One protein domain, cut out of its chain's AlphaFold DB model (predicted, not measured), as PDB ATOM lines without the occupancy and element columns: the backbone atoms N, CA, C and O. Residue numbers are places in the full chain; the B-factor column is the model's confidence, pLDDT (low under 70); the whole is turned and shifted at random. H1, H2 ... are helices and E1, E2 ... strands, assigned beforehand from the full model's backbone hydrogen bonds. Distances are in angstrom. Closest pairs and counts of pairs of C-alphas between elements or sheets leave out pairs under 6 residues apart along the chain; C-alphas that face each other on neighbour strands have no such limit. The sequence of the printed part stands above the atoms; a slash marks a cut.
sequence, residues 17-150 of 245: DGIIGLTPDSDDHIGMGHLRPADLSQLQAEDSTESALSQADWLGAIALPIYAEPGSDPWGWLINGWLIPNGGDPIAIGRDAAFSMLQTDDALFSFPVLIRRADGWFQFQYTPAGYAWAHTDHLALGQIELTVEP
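AT A GLANCE: This is residues 17 to 150 of the 245 residues of an uncharacterized protein of Halomicronema hongdechloris C2206 (UniProt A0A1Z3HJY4). What does the model look like? It is a sandwich, only partly face to face: a strongly twisted wall of six strands, E1, E5, E6, E7, E8 and E9, has the small sheet E2, E3, E4 over part of it, and the two sheets come close where E2 meets E8. The short helix H1 sits near both sheets. What is it made of? The 134 printed residues hold one named helix and nine named strands, in the order E1 H1 E2 E3 E4 E5 E6 E7 E8 E9; the class is mostly strand, though under half of the residues are in named elements. How large is it? It is compact, with a radius of gyration of the C-alphas of 14.0 A and spans of 43 by 33 by 27 A.

HOW THE PARTS SIT: Where does the large sheet branch? E6, residues 108 to 116, has E1, residues 33 to 37, on one side, and E5, residues 102 to 105, and E7, residues 121 to 127, on the other side, each antiparallel to it. N 35 and O 111, N 102 and O 110, and N 114 and O 123 are each 2.8 A apart, within hydrogen-bond range. What ends this sheet? E8, residues 130 to 135, is an edge strand antiparallel to E7, with N 124 and O 132 at 2.9 A, and E5 to E8 form a meander, each strand the antiparallel neighbour of the one before. E9, residues 146 to 150, is an edge strand antiparallel to E1, with N 34 and O 149 at 2.9 A. What faces it? E2, residues 63 to 67, E3, residues 74 to 79, and E4, residues 82 to 85, form a second meander, with N 64 and O 78 at 2.8 A and N 77 and O 84 at 2.9 A. The two sheets make a sandwich, two sheets face to face, their best planes 27 degrees apart; the closest C-alphas of E2 and E8, those of Tyr 67 and Trp 133, are 4.7 A apart. Where is the helix? H1, residues 57 to 61, is over E1 at a height of 8.9 A over the sheet, on a local plane only just fitted, to 6 C-alphas, and it only grazes the small sheet with residues 59 to 61. Its O i to N i+4 pairs within range are 0 of 1, its O i to N i+3 pairs 2 of 2.

IN THESE COORDINATES: Where do the strands begin and end? E1 begins at C-alpha 33, (32.403, 15.146, -40.880), and E9 ends at C-alpha 150, (32.216, 18.392, -43.198). Which are longest? E6 measures 21.4 A from first to last C-alpha, E7 19.0 A and E8 17.1 A.

THE WHOLE: Which links are long? E1 to H1, with 19 residues, and E4 to E5, with 16, are long, and the printed part has no cut. Where is confidence low? Residues 44 to 51 have pLDDT under 70; the mean of the printed part is 91.7.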
ATOM      1  N   ASP A  17      18.028   4.351 -26.347       91.38
ATOM      2  CA  ASP A  17      18.809   3.767 -25.246       91.38
ATOM      3  C   ASP A  17      19.966   2.888 -25.756       91.38
ATOM      4  O   ASP A  17      20.952   2.658 -25.049       91.38
ATOM      5  N   GLY A  18      19.873   2.401 -26.997       93.25
ATOM      6  CA  GLY A  18      20.949   1.676 -27.667       93.25
ATOM      7  C   GLY A  18      21.861   2.541 -28.532       93.25
ATOM      8  O   GLY A  18      22.773   2.005 -29.170       93.25
ATOM      9  N   ILE A  19      21.638   3.855 -28.583       93.81
ATOM     10  CA  ILE A  19      22.527   4.791 -29.267       93.81
ATOM     11  C   ILE A  19      23.550   5.322 -28.261       93.81
ATOM     12  O   ILE A  19      23.212   5.889 -27.225       93.81
ATOM     13  N   ILE A  20      24.828   5.126 -28.566       93.88
ATOM     14  CA  ILE A  20      25.949   5.440 -27.677       93.88
ATOM     15  C   ILE A  20      26.958   6.362 -28.362       93.88
ATOM     16  O   ILE A  20      26.965   6.499 -29.584       93.88
ATOM     17  N   GLY A  21      27.842   6.966 -27.563       89.38
ATOM     18  CA  GLY A  21      28.917   7.830 -28.065       89.38
ATOM     19  C   GLY A  21      28.474   9.247 -28.431       89.38
ATOM     20  O   GLY A  21      29.216   9.935 -29.117       89.38
ATOM     21  N   LEU A  22      27.296   9.686 -27.968       90.88
ATOM     22  CA  LEU A  22      26.676  10.960 -28.358       90.88
ATOM     23  C   LEU A  22      27.604  12.171 -28.201       90.88
ATOM     24  O   LEU A  22      27.649  13.026 -29.084       90.88
ATOM     25  N   THR A  23      28.362  12.221 -27.107       90.12
ATOM     26  CA  THR A  23      29.391  13.238 -26.886       90.12
ATOM     27  C   THR A  23      30.759  12.577 -27.014       90.12
ATOM     28  O   THR A  23      31.030  11.644 -26.258       90.12
ATOM     29  N   PRO A  24      31.624  13.046 -27.925       89.06
ATOM     30  CA  PRO A  24      32.943  12.468 -28.110       89.06
ATOM     31  C   PRO A  24      33.899  12.905 -26.989       89.06
ATOM     32  O   PRO A  24      33.976  14.092 -26.656       89.06
ATOM     33  N   ASP A  25      34.688  11.965 -26.467       87.19
ATOM     34  CA  ASP A  25      35.730  12.200 -25.455       87.19
ATOM     35  C   ASP A  25      36.920  12.980 -26.042       87.19
ATOM     36  O   ASP A  25      36.864  13.434 -27.176       87.19
ATOM     37  N   SER A  26      38.034  13.189 -25.331       82.88
ATOM     38  CA  SER A  26      39.193  13.896 -25.918       82.88
ATOM     39  C   SER A  26      39.911  13.104 -27.013       82.88
ATOM     40  O   SER A  26      40.519  13.706 -27.900       82.88
ATOM     41  N   ASP A  27      39.840  11.775 -26.937       83.69
ATOM     42  CA  ASP A  27      40.679  10.865 -27.722       83.69
ATOM     43  C   ASP A  27      39.913  10.201 -28.880       83.69
ATOM     44  O   ASP A  27      40.525   9.536 -29.717       83.69
ATOM     45  N   ASP A  28      38.591  10.403 -28.975       87.94
ATOM     46  CA  ASP A  28      37.797   9.781 -30.037       87.94
ATOM     47  C   ASP A  28      38.129  10.372 -31.414       87.94
ATOM     48  O   ASP A  28      38.252  11.593 -31.598       87.94
ATOM     49  N   HIS A  29      38.201   9.508 -32.422       88.31
ATOM     50  CA  HIS A  29      38.328   9.938 -33.806       88.31
ATOM     51  C   HIS A  29      36.940  10.229 -34.387       88.31
ATOM     52  O   HIS A  29      36.267   9.334 -34.889       88.31
ATOM     53  N   ILE A  30      36.514  11.495 -34.347       90.88
ATOM     54  CA  ILE A  30      35.219  11.918 -34.915       90.88
ATOM     55  C   ILE A  30      35.245  12.073 -36.445       90.88
ATOM     56  O   ILE A  30      34.255  12.478 -37.052       90.88
ATOM     57  N   GLY A  31      36.382  11.773 -37.078       92.00
ATOM     58  CA  GLY A  31      36.536  11.825 -38.524       92.00
ATOM     59  C   GLY A  31      36.552  13.236 -39.109       92.00
ATOM     60  O   GLY A  31      36.925  14.212 -38.460       92.00
ATOM     61  N   MET A  32      36.154  13.328 -40.375       93.12
ATOM     62  CA  MET A  32      36.186  14.545 -41.191       93.12
ATOM     63  C   MET A  32      34.836  15.272 -41.268       93.12
ATOM     64  O   MET A  32      34.772  16.404 -41.750       93.12
ATOM     65  N   GLY A  33      33.760  14.619 -40.838       95.56
ATOM     66  CA  GLY A  33      32.403  15.146 -40.880       95.56
ATOM     67  C   GLY A  33      31.403  14.132 -40.349       95.56
ATOM     68  O   GLY A  33      31.770  13.200 -39.631       95.56
ATOM     69  N   HIS A  34      30.149  14.270 -40.759       97.31
ATOM     70  CA  HIS A  34      29.076  13.384 -40.333       97.31
ATOM     71  C   HIS A  34      28.030  13.166 -41.427       97.31
ATOM     72  O   HIS A  34      27.836  13.996 -42.315       97.31
ATOM     73  N   LEU A  35      27.379  12.006 -41.373       98.31
ATOM     74  CA  LEU A  35      26.258  11.631 -42.225       98.31
ATOM     75  C   LEU A  35      24.959  11.976 -41.498       98.31
ATOM     76  O   LEU A  35      24.690  11.433 -40.422       98.31
ATOM     77  N   ARG A  36      24.154  12.842 -42.109       96.88
ATOM     78  CA  ARG A  36      22.895  13.341 -41.545       96.88
ATOM     79  C   ARG A  36      21.832  13.585 -42.625       96.88
ATOM     80  O   ARG A  36      22.174  13.571 -43.810       96.88
ATOM     81  N   PRO A  37      20.566  13.854 -42.260       96.81
ATOM     82  CA  PRO A  37      19.573  14.387 -43.193       96.81
ATOM     83  C   PRO A  37      20.039  15.699 -43.842       96.81
ATOM     84  O   PRO A  37      20.645  16.547 -43.180       96.81
ATOM     85  N   ALA A  38      19.769  15.864 -45.139       95.38
ATOM     86  CA  ALA A  38      20.153  17.054 -45.898       95.38
ATOM     87  C   ALA A  38      19.302  18.281 -45.528       95.38
ATOM     88  O   ALA A  38      19.845  19.362 -45.295       95.38
ATOM     89  N   ASP A  39      17.984  18.102 -45.429       92.50
ATOM     90  CA  ASP A  39      17.029  19.141 -45.036       92.50
ATOM     91  C   ASP A  39      16.710  19.037 -43.537       92.50
ATOM     92  O   ASP A  39      16.140  18.044 -43.088       92.50
ATOM     93  N   LEU A  40      17.081  20.066 -42.767       89.50
ATOM     94  CA  LEU A  40      16.823  20.151 -41.322       89.50
ATOM     95  C   LEU A  40      15.632  21.051 -40.970       89.50
ATOM     96  O   LEU A  40      15.392  21.310 -39.793       89.50
ATOM     97  N   SER A  41      14.864  21.531 -41.952       84.75
ATOM     98  CA  SER A  41      13.725  22.429 -41.707       84.75
ATOM     99  C   SER A  41      12.690  21.841 -40.738       84.75
ATOM    100  O   SER A  41      12.069  22.581 -39.979       84.75
ATOM    101  N   GLN A  42      12.551  20.510 -40.692       76.81
ATOM    102  CA  GLN A  42      11.642  19.818 -39.767       76.81
ATOM    103  C   GLN A  42      12.125  19.792 -38.309       76.81
ATOM    104  O   GLN A  42      11.321  19.499 -37.425       76.81
ATOM    105  N   LEU A  43      13.402  20.073 -38.031       76.31
ATOM    106  CA  LEU A  43      13.914  20.218 -36.659       76.31
ATOM    107  C   LEU A  43      13.682  21.626 -36.101       76.31
ATOM    108  O   LEU A  43      13.640  21.808 -34.890       76.31
ATOM    109  N   GLN A  44      13.500  22.616 -36.978       66.94
ATOM    110  CA  GLN A  44      13.326  24.026 -36.615       66.94
ATOM    111  C   GLN A  44      11.866  24.405 -36.311       66.94
ATOM    112  O   GLN A  44      11.589  25.551 -35.957       66.94
ATOM    113  N   ALA A  45      10.919  23.476 -36.470       64.00
ATOM    114  CA  ALA A  45       9.517  23.699 -36.128       64.00
ATOM    115  C   ALA A  45       9.318  23.687 -34.599       64.00
ATOM    116  O   ALA A  45       9.928  22.882 -33.906       64.00
ATOM    117  N   GLU A  46       8.445  24.555 -34.074       55.41
ATOM    118  CA  GLU A  46       8.245  24.762 -32.622       55.41
ATOM    119  C   GLU A  46       7.792  23.498 -31.846       55.41
ATOM    120  O   GLU A  46       7.974  23.447 -30.634       55.41
ATOM    121  N   ASP A  47       7.288  22.462 -32.533       55.31
ATOM    122  CA  ASP A  47       6.917  21.139 -31.984       55.31
ATOM    123  C   ASP A  47       7.999  20.055 -32.248       55.31
ATOM    124  O   ASP A  47       7.702  18.876 -32.459       55.31
ATOM    125  N   SER A  48       9.281  20.438 -32.267       54.25
ATOM    126  CA  SER A  48      10.422  19.595 -32.683       54.25
ATOM    127  C   SER A  48      10.592  18.269 -31.923       54.25
ATOM    128  O   SER A  48      11.252  17.364 -32.434       54.25
ATOM    129  N   THR A  49       9.960  18.102 -30.755       54.09
ATOM    130  CA  THR A  49       9.959  16.842 -29.990       54.09
ATOM    131  C   THR A  49       9.207  15.692 -30.668       54.09
ATOM    132  O   THR A  49       9.386  14.552 -30.256       54.09
ATOM    133  N   GLU A  50       8.386  15.961 -31.692       60.41
ATOM    134  CA  GLU A  50       7.722  14.932 -32.519       60.41
ATOM    135  C   GLU A  50       8.236  14.905 -33.973       60.41
ATOM    136  O   GLU A  50       7.612  14.319 -34.862       60.41
ATOM    137  N   SER A  51       9.369  15.557 -34.253       69.81
ATOM    138  CA  SER A  51       9.942  15.568 -35.598       69.81
ATOM    139  C   SER A  51      10.421  14.174 -35.999       69.81
ATOM    140  O   SER A  51      11.167  13.536 -35.264       69.81
ATOM    141  N   ALA A  52      10.103  13.738 -37.222       73.06
ATOM    142  CA  ALA A  52      10.638  12.496 -37.794       73.06
ATOM    143  C   ALA A  52      12.169  12.529 -37.997       73.06
ATOM    144  O   ALA A  52      12.760  11.531 -38.404       73.06
ATOM    145  N   LEU A  53      12.806  13.680 -37.752       81.44
ATOM    146  CA  LEU A  53      14.256  13.848 -37.749       81.44
ATOM    147  C   LEU A  53      14.864  13.875 -36.341       81.44
ATOM    148  O   LEU A  53      16.087  13.951 -36.234       81.44
ATOM    149  N   SER A  54      14.040  13.845 -35.287       85.19
ATOM    150  CA  SER A  54      14.516  13.977 -33.913       85.19
ATOM    151  C   SER A  54      15.430  12.808 -33.542       85.19
ATOM    152  O   SER A  54      15.168  11.657 -33.891       85.19
ATOM    153  N   GLN A  55      16.534  13.102 -32.860       90.44
ATOM    154  CA  GLN A  55      17.533  12.120 -32.442       90.44
ATOM    155  C   GLN A  55      17.997  11.246 -33.624       90.44
ATOM    156  O   GLN A  55      18.656  11.741 -34.540       90.44
ATOM    157  N   ALA A  56      17.661   9.952 -33.608       93.12
ATOM    158  CA  ALA A  56      17.978   8.988 -34.657       93.12
ATOM    159  C   ALA A  56      16.753   8.573 -35.499       93.12
ATOM    160  O   ALA A  56      16.892   7.716 -36.373       93.12
ATOM    161  N   ASP A  57      15.571   9.168 -35.291       93.25
ATOM    162  CA  ASP A  57      14.311   8.749 -35.931       93.25
ATOM    163  C   ASP A  57      14.368   8.797 -37.460       93.25
ATOM    164  O   ASP A  57      13.747   7.977 -38.144       93.25
ATOM    165  N   TRP A  58      15.208   9.680 -38.006       94.81
ATOM    166  CA  TRP A  58      15.444   9.798 -39.441       94.81
ATOM    167  C   TRP A  58      15.913   8.483 -40.080       94.81
ATOM    168  O   TRP A  58      15.640   8.250 -41.259       94.81
ATOM    169  N   LEU A  59      16.555   7.583 -39.324       95.75
ATOM    170  CA  LEU A  59      16.951   6.253 -39.802       95.75
ATOM    171  C   LEU A  59      15.748   5.401 -40.230       95.75
ATOM    172  O   LEU A  59      15.886   4.559 -41.120       95.75
ATOM    173  N   GLY A  60      14.561   5.651 -39.671       95.06
ATOM    174  CA  GLY A  60      13.301   5.033 -40.088       95.06
ATOM    175  C   GLY A  60      12.888   5.373 -41.527       95.06
ATOM    176  O   GLY A  60      12.055   4.679 -42.105       95.06
ATOM    177  N   ALA A  61      13.496   6.398 -42.129       95.00
ATOM    178  CA  ALA A  61      13.160   6.915 -43.453       95.00
ATOM    179  C   ALA A  61      14.283   6.744 -44.497       95.00
ATOM    180  O   ALA A  61      14.124   7.172 -45.646       95.00
ATOM    181  N   ILE A  62      15.417   6.127 -44.146       96.12
ATOM    182  CA  ILE A  62      16.549   5.975 -45.074       96.12
ATOM    183  C   ILE A  62      16.529   4.655 -45.833       96.12
ATOM    184  O   ILE A  62      15.924   3.674 -45.409       96.12
ATOM    185  N   ALA A  63      17.271   4.624 -46.937       97.06
ATOM    186  CA  ALA A  63      17.705   3.402 -47.597       97.06
ATOM    187  C   ALA A  63      19.131   3.614 -48.116       97.06
ATOM    188  O   ALA A  63      19.328   4.304 -49.109       97.06
ATOM    189  N   LEU A  64      20.123   3.032 -47.450       98.00
ATOM    190  CA  LEU A  64      21.538   3.215 -47.752       98.00
ATOM    191  C   LEU A  64      22.226   1.846 -47.881       98.00
ATOM    192  O   LEU A  64      22.354   1.134 -46.882       98.00
ATOM    193  N   PRO A  65      22.681   1.450 -49.081       97.94
ATOM    194  CA  PRO A  65      23.505   0.262 -49.234       97.94
ATOM    195  C   PRO A  65      24.875   0.501 -48.598       97.94
ATOM    196  O   PRO A  65      25.476   1.566 -48.769       97.94
ATOM    197  N   ILE A  66      25.375  -0.514 -47.899       97.69
ATOM    198  CA  ILE A  66      26.650  -0.468 -47.186       97.69
ATOM    199  C   ILE A  66      27.608  -1.542 -47.692       97.69
ATOM    200  O   ILE A  66      27.226  -2.664 -48.034       97.69
ATOM    201  N   TYR A  67      28.876  -1.162 -47.756       98.12
ATOM    202  CA  TYR A  67      29.938  -1.879 -48.444       98.12
ATOM    203  C   TYR A  67      31.097  -2.150 -47.493       98.12
ATOM    204  O   TYR A  67      31.302  -1.432 -46.511       98.12
ATOM    205  N   ALA A  68      31.842  -3.217 -47.774       97.12
ATOM    206  CA  ALA A  68      33.020  -3.577 -46.997       97.12
ATOM    207  C   ALA A  68      34.214  -2.769 -47.509       97.12
ATOM    208  O   ALA A  68      35.041  -2.312 -46.726       97.12
ATOM    209  N   GLU A  69      34.244  -2.538 -48.824       97.50
ATOM    210  CA  GLU A  69      35.259  -1.770 -49.527       97.50
ATOM    211  C   GLU A  69      34.622  -0.986 -50.690       97.50
ATOM    212  O   GLU A  69      33.596  -1.402 -51.238       97.50
ATOM    213  N   PRO A  70      35.215   0.141 -51.116       97.62
ATOM    214  CA  PRO A  70      34.763   0.885 -52.287       97.62
ATOM    215  C   PRO A  70      34.730   0.041 -53.564       97.62
ATOM    216  O   PRO A  70      35.718  -0.593 -53.931       97.62
ATOM    217  N   GLY A  71      33.608   0.089 -54.281       94.75
ATOM    218  CA  GLY A  71      33.429  -0.592 -55.566       94.75
ATOM    219  C   GLY A  71      33.132  -2.091 -55.473       94.75
ATOM    220  O   GLY A  71      32.968  -2.720 -56.517       94.75
ATOM    221  N   SER A  72      33.038  -2.662 -54.266       96.12
ATOM    222  CA  SER A  72      32.550  -4.029 -54.075       96.12
ATOM    223  C   SER A  72      31.032  -4.111 -54.260       96.12
ATOM    224  O   SER A  72      30.341  -3.096 -54.370       96.12
ATOM    225  N   ASP A  73      30.485  -5.324 -54.215       95.69
ATOM    226  CA  ASP A  73      29.057  -5.494 -53.950       95.69
ATOM    227  C   ASP A  73      28.738  -5.039 -52.512       95.69
ATOM    228  O   ASP A  73      29.595  -5.178 -51.625       95.69
ATOM    229  N   PRO A  74      27.542  -4.477 -52.247       96.75
ATOM    230  CA  PRO A  74      27.149  -4.161 -50.880       96.75
ATOM    231  C   PRO A  74      26.992  -5.460 -50.095       96.75
ATOM    232  O   PRO A  74      26.481  -6.442 -50.629       96.75
ATOM    233  N   TRP A  75      27.397  -5.470 -48.827       95.88
ATOM    234  CA  TRP A  75      27.183  -6.621 -47.942       95.88
ATOM    235  C   TRP A  75      25.887  -6.509 -47.142       95.88
ATOM    236  O   TRP A  75      25.462  -7.496 -46.544       95.88
ATOM    237  N   GLY A  76      25.263  -5.332 -47.123       96.50
ATOM    238  CA  GLY A  76      24.000  -5.108 -46.440       96.50
ATOM    239  C   GLY A  76      23.409  -3.735 -46.731       96.50
ATOM    240  O   GLY A  76      23.879  -3.002 -47.606       96.50
ATOM    241  N   TRP A  77      22.376  -3.394 -45.970       97.50
ATOM    242  CA  TRP A  77      21.651  -2.132 -46.063       97.50
ATOM    243  C   TRP A  77      21.361  -1.561 -44.678       97.50
ATOM    244  O   TRP A  77      20.984  -2.306 -43.778       97.50
ATOM    245  N   LEU A  78      21.467  -0.241 -44.539       97.12
ATOM    246  CA  LEU A  78      20.747   0.510 -43.513       97.12
ATOM    247  C   LEU A  78      19.443   0.997 -44.141       97.12
ATOM    248  O   LEU A  78      19.470   1.814 -45.060       97.12
ATOM    249  N   ILE A  79      18.308   0.454 -43.722       96.88
ATOM    250  CA  ILE A  79      17.017   0.766 -44.334       96.88
ATOM    251  C   ILE A  79      15.904   0.725 -43.299       96.88
ATOM    252  O   ILE A  79      15.797  -0.241 -42.551       96.88
ATOM    253  N   ASN A  80      15.052   1.752 -43.276       95.94
ATOM    254  CA  ASN A  80      13.840   1.780 -42.454       95.94
ATOM    255  C   ASN A  80      14.071   1.517 -40.942       95.94
ATOM    256  O   ASN A  80      13.239   0.893 -40.286       95.94
ATOM    257  N   GLY A  81      15.206   1.946 -40.384       95.75
ATOM    258  CA  GLY A  81      15.583   1.694 -38.984       95.75
ATOM    259  C   GLY A  81      16.231   0.326 -38.728       95.75
ATOM    260  O   GLY A  81      16.490  -0.034 -37.580       95.75
ATOM    261  N   TRP A  82      16.532  -0.432 -39.786       96.81
ATOM    262  CA  TRP A  82      17.148  -1.757 -39.722       96.81
ATOM    263  C   TRP A  82      18.538  -1.770 -40.352       96.81
ATOM    264  O   TRP A  82      18.774  -1.144 -41.385       96.81
ATOM    265  N   LEU A  83      19.432  -2.579 -39.787       96.31
ATOM    266  CA  LEU A  83      20.601  -3.110 -40.481       96.31
ATOM    267  C   LEU A  83      20.253  -4.492 -41.042       96.31
ATOM    268  O   LEU A  83      19.920  -5.400 -40.285       96.31
ATOM    269  N   ILE A  84      20.349  -4.667 -42.358       96.44
ATOM    270  CA  ILE A  84      20.013  -5.922 -43.039       96.44
ATOM    271  C   ILE A  84      21.246  -6.444 -43.782       96.44
ATOM    272  O   ILE A  84      21.537  -5.968 -44.883       96.44
ATOM    273  N   PRO A  85      21.991  -7.405 -43.208       94.75
ATOM    274  CA  PRO A  85      23.041  -8.120 -43.926       94.75
ATOM    275  C   PRO A  85      22.452  -8.960 -45.067       94.75
ATOM    276  O   PRO A  85      21.373  -9.539 -44.937       94.75
ATOM    277  N   ASN A  86      23.172  -9.093 -46.178       92.38
ATOM    278  CA  ASN A  86      22.730  -9.919 -47.299       92.38
ATOM    279  C   ASN A  86      22.591 -11.388 -46.877       92.38
ATOM    280  O   ASN A  86      23.567 -12.027 -46.484       92.38
ATOM    281  N   GLY A  87      21.378 -11.930 -46.999       87.81
ATOM    282  CA  GLY A  87      21.068 -13.307 -46.602       87.81
ATOM    283  C   GLY A  87      21.054 -13.545 -45.087       87.81
ATOM    284  O   GLY A  87      21.001 -14.701 -44.676       87.81
ATOM    285  N   GLY A  88      21.122 -12.483 -44.277       91.00
ATOM    286  CA  GLY A  88      20.984 -12.532 -42.823       91.00
ATOM    287  C   GLY A  88      19.641 -11.983 -42.344       91.00
ATOM    288  O   GLY A  88      18.878 -11.402 -43.118       91.00
ATOM    289  N   ASP A  89      19.373 -12.159 -41.052       94.19
ATOM    290  CA  ASP A  89      18.183 -11.599 -40.413       94.19
ATOM    291  C   ASP A  89      18.339 -10.079 -40.188       94.19
ATOM    292  O   ASP A  89      19.445  -9.616 -39.880       94.19
ATOM    293  N   PRO A  90      17.257  -9.284 -40.319       95.81
ATOM    294  CA  PRO A  90      17.260  -7.867 -39.967       95.81
ATOM    295  C   PRO A  90      17.595  -7.629 -38.488       95.81
ATOM    296  O   PRO A  90      17.082  -8.319 -37.610       95.81
ATOM    297  N   ILE A  91      18.398  -6.602 -38.219       95.56
ATOM    298  CA  ILE A  91      18.808  -6.173 -36.877       95.56
ATOM    299  C   ILE A  91      18.227  -4.781 -36.625       95.56
ATOM    300  O   ILE A  91      18.557  -3.842 -37.356       95.56
ATOM    301  N   ALA A  92      17.364  -4.630 -35.618       95.50
ATOM    302  CA  ALA A  92      16.820  -3.322 -35.264       95.50
ATOM    303  C   ALA A  92      17.892  -2.439 -34.617       95.50
ATOM    304  O   ALA A  92      18.539  -2.839 -33.643       95.50
ATOM    305  N   ILE A  93      18.055  -1.227 -35.144       94.12
ATOM    306  CA  ILE A  93      19.039  -0.257 -34.658       94.12
ATOM    307  C   ILE A  93      18.650   0.208 -33.248       94.12
ATOM    308  O   ILE A  93      17.496   0.545 -32.988       94.12
ATOM    309  N   GLY A  94      19.610   0.187 -32.323       91.69
ATOM    310  CA  GLY A  94      19.417   0.555 -30.918       91.69
ATOM    311  C   GLY A  94      18.776  -0.551 -30.074       91.69
ATOM    312  O   GLY A  94      19.197  -0.797 -28.950       91.69
ATOM    313  N   ARG A  95      17.811  -1.299 -30.619       92.44
ATOM    314  CA  ARG A  95      17.119  -2.348 -29.854       92.44
ATOM    315  C   ARG A  95      17.885  -3.670 -29.813       92.44
ATOM    316  O   ARG A  95      18.073  -4.250 -28.747       92.44
ATOM    317  N   ASP A  96      18.298  -4.162 -30.981       93.00
ATOM    318  CA  ASP A  96      18.919  -5.487 -31.111       93.00
ATOM    319  C   ASP A  96      20.457  -5.384 -31.135       93.00
ATOM    320  O   ASP A  96      21.164  -6.356 -30.859       93.00
ATOM    321  N   ALA A  97      20.987  -4.196 -31.442       88.44
ATOM    322  CA  ALA A  97      22.409  -3.879 -31.403       88.44
ATOM    323  C   ALA A  97      22.640  -2.400 -31.071       88.44
ATOM    324  O   ALA A  97      21.896  -1.531 -31.526       88.44
ATOM    325  N   ALA A  98      23.717  -2.126 -30.332       93.19
ATOM    326  CA  ALA A  98      24.132  -0.763 -30.027       93.19
ATOM    327  C   ALA A  98      24.790  -0.095 -31.240       93.19
ATOM    328  O   ALA A  98      25.625  -0.707 -31.917       93.19
ATOM    329  N   PHE A  99      24.441   1.166 -31.484       94.94
ATOM    330  CA  PHE A  99      24.976   1.965 -32.586       94.94
ATOM    331  C   PHE A  99      25.721   3.188 -32.060       94.94
ATOM    332  O   PHE A  99      25.348   3.772 -31.047       94.94
ATOM    333  N   SER A 100      26.798   3.554 -32.751       94.44
ATOM    334  CA  SER A 100      27.644   4.690 -32.392       94.44
ATOM    335  C   SER A 100      27.243   5.897 -33.226       94.44
ATOM    336  O   SER A 100      27.377   5.859 -34.449       94.44
ATOM    337  N   MET A 101      26.763   6.952 -32.580       95.94
ATOM    338  CA  MET A 101      26.371   8.207 -33.227       95.94
ATOM    339  C   MET A 101      26.846   9.387 -32.386       95.94
ATOM    340  O   MET A 101      27.077   9.243 -31.191       95.94
ATOM    341  N   LEU A 102      26.965  10.552 -33.012       94.38
ATOM    342  CA  LEU A 102      27.282  11.811 -32.351       94.38
ATOM    343  C   LEU A 102      26.027  12.678 -32.302       94.38
ATOM    344  O   LEU A 102      25.351  12.838 -33.321       94.38
ATOM    345  N   GLN A 103      25.727  13.263 -31.147       92.88
ATOM    346  CA  GLN A 103      24.744  14.332 -31.048       92.88
ATOM    347  C   GLN A 103      25.371  15.576 -31.654       92.88
ATOM    348  O   GLN A 103      26.312  16.088 -31.075       92.88
ATOM    349  N   THR A 104      24.912  15.988 -32.835       90.88
ATOM    350  CA  THR A 104      25.464  17.113 -33.618       90.88
ATOM    351  C   THR A 104      24.643  18.386 -33.533       90.88
ATOM    352  O   THR A 104      25.087  19.435 -33.969       90.88
ATOM    353  N   ASP A 105      23.439  18.278 -33.000       87.38
ATOM    354  CA  ASP A 105      22.554  19.386 -32.668       87.38
ATOM    355  C   ASP A 105      21.746  18.949 -31.435       87.38
ATOM    356  O   ASP A 105      21.723  17.753 -31.111       87.38
ATOM    357  N   ASP A 106      21.050  19.866 -30.768       82.19
ATOM    358  CA  ASP A 106      20.228  19.559 -29.592       82.19
ATOM    359  C   ASP A 106      19.253  18.406 -29.871       82.19
ATOM    360  O   ASP A 106      19.037  17.550 -29.010       82.19
ATOM    361  N   ALA A 107      18.729  18.339 -31.097       86.75
ATOM    362  CA  ALA A 107      17.737  17.356 -31.514       86.75
ATOM    363  C   ALA A 107      18.214  16.375 -32.601       86.75
ATOM    364  O   ALA A 107      17.365  15.712 -33.190       86.75
ATOM    365  N   LEU A 108      19.517  16.251 -32.901       91.75
ATOM    366  CA  LEU A 108      19.987  15.409 -34.017       91.75
ATOM    367  C   LEU A 108      21.175  14.518 -33.661       91.75
ATOM    368  O   LEU A 108      22.240  15.007 -33.284       91.75
ATOM    369  N   PHE A 109      21.027  13.215 -33.905       94.62
ATOM    370  CA  PHE A 109      22.122  12.247 -33.880       94.62
ATOM    371  C   PHE A 109      22.569  11.923 -35.306       94.62
ATOM    372  O   PHE A 109      21.749  11.712 -36.200       94.62
ATOM    373  N   SER A 110      23.877  11.842 -35.535       96.31
ATOM    374  CA  SER A 110      24.461  11.578 -36.852       96.31
ATOM    375  C   SER A 110      25.606  10.566 -36.786       96.31
ATOM    376  O   SER A 110      26.220  10.366 -35.738       96.31
ATOM    377  N   PHE A 111      25.900   9.896 -37.903       97.44
ATOM    378  CA  PHE A 111      27.037   8.972 -37.951       97.44
ATOM    379  C   PHE A 111      28.331   9.729 -38.250       97.44
ATOM    380  O   PHE A 111      28.368  10.457 -39.245       97.44
ATOM    381  N   PRO A 112      29.415   9.535 -37.481       96.88
ATOM    382  CA  PRO A 112      30.698  10.133 -37.821       96.88
ATOM    383  C   PRO A 112      31.247   9.527 -39.115       96.88
ATOM    384  O   PRO A 112      31.299   8.306 -39.299       96.88
ATOM    385  N   VAL A 113      31.683  10.401 -40.019       97.44
ATOM    386  CA  VAL A 113      32.302  10.046 -41.298       97.44
ATOM    387  C   VAL A 113      33.805  10.209 -41.161       97.44
ATOM    388  O   VAL A 113      34.322  11.317 -41.036       97.44
ATOM    389  N   LEU A 114      34.515   9.088 -41.208       95.38
ATOM    390  CA  LEU A 114      35.952   9.015 -40.954       95.38
ATOM    391  C   LEU A 114      36.775   9.404 -42.173       95.38
ATOM    392  O   LEU A 114      37.778  10.099 -42.054       95.38
ATOM    393  N   ILE A 115      36.346   8.959 -43.354       95.31
ATOM    394  CA  ILE A 115      37.072   9.159 -44.606       95.31
ATOM    395  C   ILE A 115      36.086   9.591 -45.680       95.31
ATOM    396  O   ILE A 115      35.022   8.991 -45.827       95.31
ATOM    397  N   ARG A 116      36.484  10.570 -46.494       95.25
ATOM    398  CA  ARG A 116      35.791  10.942 -47.728       95.25
ATOM    399  C   ARG A 116      36.774  10.972 -48.891       95.25
ATOM    400  O   ARG A 116      37.846  11.564 -48.796       95.25
ATOM    401  N   ARG A 117      36.396  10.349 -50.002       96.56
ATOM    402  CA  ARG A 117      37.180  10.306 -51.237       96.56
ATOM    403  C   ARG A 117      36.565  11.213 -52.300       96.56
ATOM    404  O   ARG A 117      35.359  11.454 -52.320       96.56
ATOM    405  N   ALA A 118      37.408  11.691 -53.212       95.62
ATOM    406  CA  ALA A 118      36.988  12.542 -54.327       95.62
ATOM    407  C   ALA A 118      36.086  11.816 -55.341       95.62
ATOM    408  O   ALA A 118      35.359  12.463 -56.086       95.62
ATOM    409  N   ASP A 119      36.125  10.483 -55.362       96.56
ATOM    410  CA  ASP A 119      35.289   9.642 -56.218       96.56
ATOM    411  C   ASP A 119      33.907   9.344 -55.619       96.56
ATOM    412  O   ASP A 119      33.196   8.520 -56.172       96.56
ATOM    413  N   GLY A 120      33.524   9.996 -54.515       97.31
ATOM    414  CA  GLY A 120      32.180   9.900 -53.942       97.31
ATOM    415  C   GLY A 120      32.003   8.816 -52.879       97.31
ATOM    416  O   GLY A 120      30.938   8.760 -52.259       97.31
ATOM    417  N   TRP A 121      33.023   7.994 -52.620       98.50
ATOM    418  CA  TRP A 121      33.019   7.021 -51.527       98.50
ATOM    419  C   TRP A 121      33.348   7.667 -50.183       98.50
ATOM    420  O   TRP A 121      34.270   8.479 -50.071       98.50
ATOM    421  N   PHE A 122      32.645   7.246 -49.139       98.44
ATOM    422  CA  PHE A 122      32.936   7.641 -47.769       98.44
ATOM    423  C   PHE A 122      32.797   6.459 -46.813       98.44
ATOM    424  O   PHE A 122      32.010   5.544 -47.058       98.44
ATOM    425  N   GLN A 123      33.583   6.480 -45.741       98.25
ATOM    426  CA  GLN A 123      33.526   5.498 -44.666       98.25
ATOM    427  C   GLN A 123      32.951   6.158 -43.420       98.25
ATOM    428  O   GLN A 123      33.420   7.222 -43.018       98.25
ATOM    429  N   PHE A 124      31.974   5.517 -42.795       97.94
ATOM    430  CA  PHE A 124      31.376   5.975 -41.548       97.94
ATOM    431  C   PHE A 124      31.394   4.860 -40.507       97.94
ATOM    432  O   PHE A 124      31.408   3.671 -40.843       97.94
ATOM    433  N   GLN A 125      31.424   5.253 -39.238       96.56
ATOM    434  CA  GLN A 125      31.292   4.333 -38.117       96.56
ATOM    435  C   GLN A 125      29.814   4.228 -37.741       96.56
ATOM    436  O   GLN A 125      29.138   5.244 -37.611       96.56
ATOM    437  N   TYR A 126      29.317   3.004 -37.577       94.12
ATOM    438  CA  TYR A 126      27.924   2.754 -37.187       94.12
ATOM    439  C   TYR A 126      27.812   1.965 -35.878       94.12
ATOM    440  O   TYR A 126      26.781   2.024 -35.220       94.12
ATOM    441  N   THR A 127      28.879   1.293 -35.434       92.94
ATOM    442  CA  THR A 127      29.020   0.744 -34.070       92.94
ATOM    443  C   THR A 127      30.434   1.027 -33.552       92.94
ATOM    444  O   THR A 127      31.306   1.348 -34.360       92.94
ATOM    445  N   PRO A 128      30.738   0.856 -32.249       88.62
ATOM    446  CA  PRO A 128      32.075   1.152 -31.716       88.62
ATOM    447  C   PRO A 128      33.234   0.454 -32.444       88.62
ATOM    448  O   PRO A 128      34.329   1.000 -32.526       88.62
ATOM    449  N   ALA A 129      32.999  -0.732 -33.011       88.44
ATOM    450  CA  ALA A 129      33.999  -1.484 -33.777       88.44
ATOM    451  C   ALA A 129      33.646  -1.644 -35.270       88.44
ATOM    452  O   ALA A 129      34.402  -2.272 -36.011       88.44
ATOM    453  N   GLY A 130      32.490  -1.136 -35.704       92.50
ATOM    454  CA  GLY A 130      31.912  -1.386 -37.021       92.50
ATOM    455  C   GLY A 130      31.978  -0.166 -37.927       92.50
ATOM    456  O   GLY A 130      31.463   0.902 -37.588       92.50
ATOM    457  N   TYR A 131      32.556  -0.366 -39.110       96.50
ATOM    458  CA  TYR A 131      32.675   0.648 -40.154       96.50
ATOM    459  C   TYR A 131      32.081   0.137 -41.455       96.50
ATOM    460  O   TYR A 131      32.207  -1.043 -41.789       96.50
ATOM    461  N   ALA A 132      31.456   1.035 -42.201       97.75
ATOM    462  CA  ALA A 132      30.879   0.735 -43.496       97.75
ATOM    463  C   ALA A 132      31.285   1.801 -44.505       97.75
ATOM    464  O   ALA A 132      31.398   2.982 -44.177       97.75
ATOM    465  N   TRP A 133      31.480   1.373 -45.746       98.62
ATOM    466  CA  TRP A 133      31.571   2.277 -46.879       98.62
ATOM    467  C   TRP A 133      30.185   2.518 -47.467       98.62
ATOM    468  O   TRP A 133      29.361   1.608 -47.509       98.62
ATOM    469  N   ALA A 134      29.945   3.726 -47.957       98.44
ATOM    470  CA  ALA A 134      28.790   4.081 -48.769       98.44
ATOM    471  C   ALA A 134      29.209   5.073 -49.862       98.44
ATOM    472  O   ALA A 134      30.309   5.633 -49.835       98.44
ATOM    473  N   HIS A 135      28.341   5.252 -50.855       98.19
ATOM    474  CA  HIS A 135      28.593   6.134 -51.990       98.19
ATOM    475  C   HIS A 135      27.579   7.276 -52.012       98.19
ATOM    476  O   HIS A 135      26.393   7.057 -51.767       98.19
ATOM    477  N   THR A 136      28.046   8.480 -52.326       97.50
ATOM    478  CA  THR A 136      27.224   9.703 -52.370       97.50
ATOM    479  C   THR A 136      26.021   9.603 -53.318       97.50
ATOM    480  O   THR A 136      24.945  10.073 -52.967       97.50
ATOM    481  N   ASP A 137      26.137   8.883 -54.438       97.19
ATOM    482  CA  ASP A 137      25.006   8.620 -55.354       97.19
ATOM    483  C   ASP A 137      23.828   7.869 -54.702       97.19
ATOM    484  O   ASP A 137      22.738   7.802 -55.270       97.19
ATOM    485  N   HIS A 138      24.034   7.256 -53.533       97.12
ATOM    486  CA  HIS A 138      23.003   6.499 -52.828       97.12
ATOM    487  C   HIS A 138      22.291   7.298 -51.731       97.12
ATOM    488  O   HIS A 138      21.354   6.783 -51.123       97.12
ATOM    489  N   LEU A 139      22.700   8.544 -51.478       97.56
ATOM    490  CA  LEU A 139      22.184   9.346 -50.366       97.56
ATOM    491  C   LEU A 139      20.711   9.758 -50.528       97.56
ATOM    492  O   LEU A 139      20.064  10.083 -49.539       97.56
ATOM    493  N   ALA A 140      20.165   9.680 -51.743       97.12
ATOM    494  CA  ALA A 140      18.774  10.016 -52.057       97.12
ATOM    495  C   ALA A 140      17.889   8.783 -52.345       97.12
ATOM    496  O   ALA A 140      16.830   8.902 -52.959       97.12
ATOM    497  N   LEU A 141      18.317   7.571 -51.962       96.12
ATOM    498  CA  LEU A 141      17.532   6.351 -52.205       96.12
ATOM    499  C   LEU A 141      16.384   6.142 -51.199       96.12
ATOM    500  O   LEU A 141      15.503   5.319 -51.465       96.12
ATOM    501  N   GLY A 142      16.414   6.817 -50.047       94.62
ATOM    502  CA  GLY A 142      15.389   6.745 -49.003       94.62
ATOM    503  C   GLY A 142      14.159   7.617 -49.280       94.62
ATOM    504  O   GLY A 142      13.957   8.110 -50.386       94.62
ATOM    505  N   GLN A 143      13.326   7.796 -48.256       94.44
ATOM    506  CA  GLN A 143      12.247   8.792 -48.247       94.44
ATOM    507  C   GLN A 143      12.771  10.197 -47.923       94.44
ATOM    508  O   GLN A 143      12.148  11.185 -48.305       94.44
ATOM    509  N   ILE A 144      13.916  10.275 -47.243       94.69
ATOM    510  CA  ILE A 144      14.668  11.507 -47.010       94.69
ATOM    511  C   ILE A 144      16.013  11.450 -47.735       94.69
ATOM    512  O   ILE A 144      16.592  10.374 -47.917       94.69
ATOM    513  N   GLU A 145      16.506  12.617 -48.136       96.44
ATOM    514  CA  GLU A 145      17.853  12.773 -48.675       96.44
ATOM    515  C   GLU A 145      18.859  12.938 -47.536       96.44
ATOM    516  O   GLU A 145      18.624  13.656 -46.561       96.44
ATOM    517  N   LEU A 146      19.991  12.259 -47.669       98.06
ATOM    518  CA  LEU A 146      21.118  12.355 -46.758       98.06
ATOM    519  C   LEU A 146      22.215  13.242 -47.345       98.06
ATOM    520  O   LEU A 146      22.335  13.416 -48.553       98.06
ATOM    521  N   THR A 147      23.068  13.761 -46.476       98.06
ATOM    522  CA  THR A 147      24.280  14.476 -46.862       98.06
ATOM    523  C   THR A 147      25.435  14.095 -45.948       98.06
ATOM    524  O   THR A 147      25.237  13.685 -44.803       98.06
ATOM    525  N   VAL A 148      26.652  14.233 -46.470       98.12
ATOM    526  CA  VAL A 148      27.880  14.178 -45.679       98.12
ATOM    527  C   VAL A 148      28.350  15.611 -45.476       98.12
ATOM    528  O   VAL A 148      28.910  16.210 -46.396       98.12
ATOM    529  N   GLU A 149      28.112  16.152 -44.286       97.06
ATOM    530  CA  GLU A 149      28.530  17.503 -43.913       97.06
ATOM    531  C   GLU A 149      29.937  17.466 -43.291       97.06
ATOM    532  O   GLU A 149      30.164  16.721 -42.332       97.06
ATOM    533  N   PRO A 150      30.912  18.221 -43.829       95.62
ATOM    534  CA  PRO A 150      32.216  18.392 -43.198       95.62
ATOM    535  C   PRO A 150      32.111  19.102 -41.848       95.62
ATOM    536  O   PRO A 150      31.331  20.039 -41.694       95.62
TER     537      PRO A 150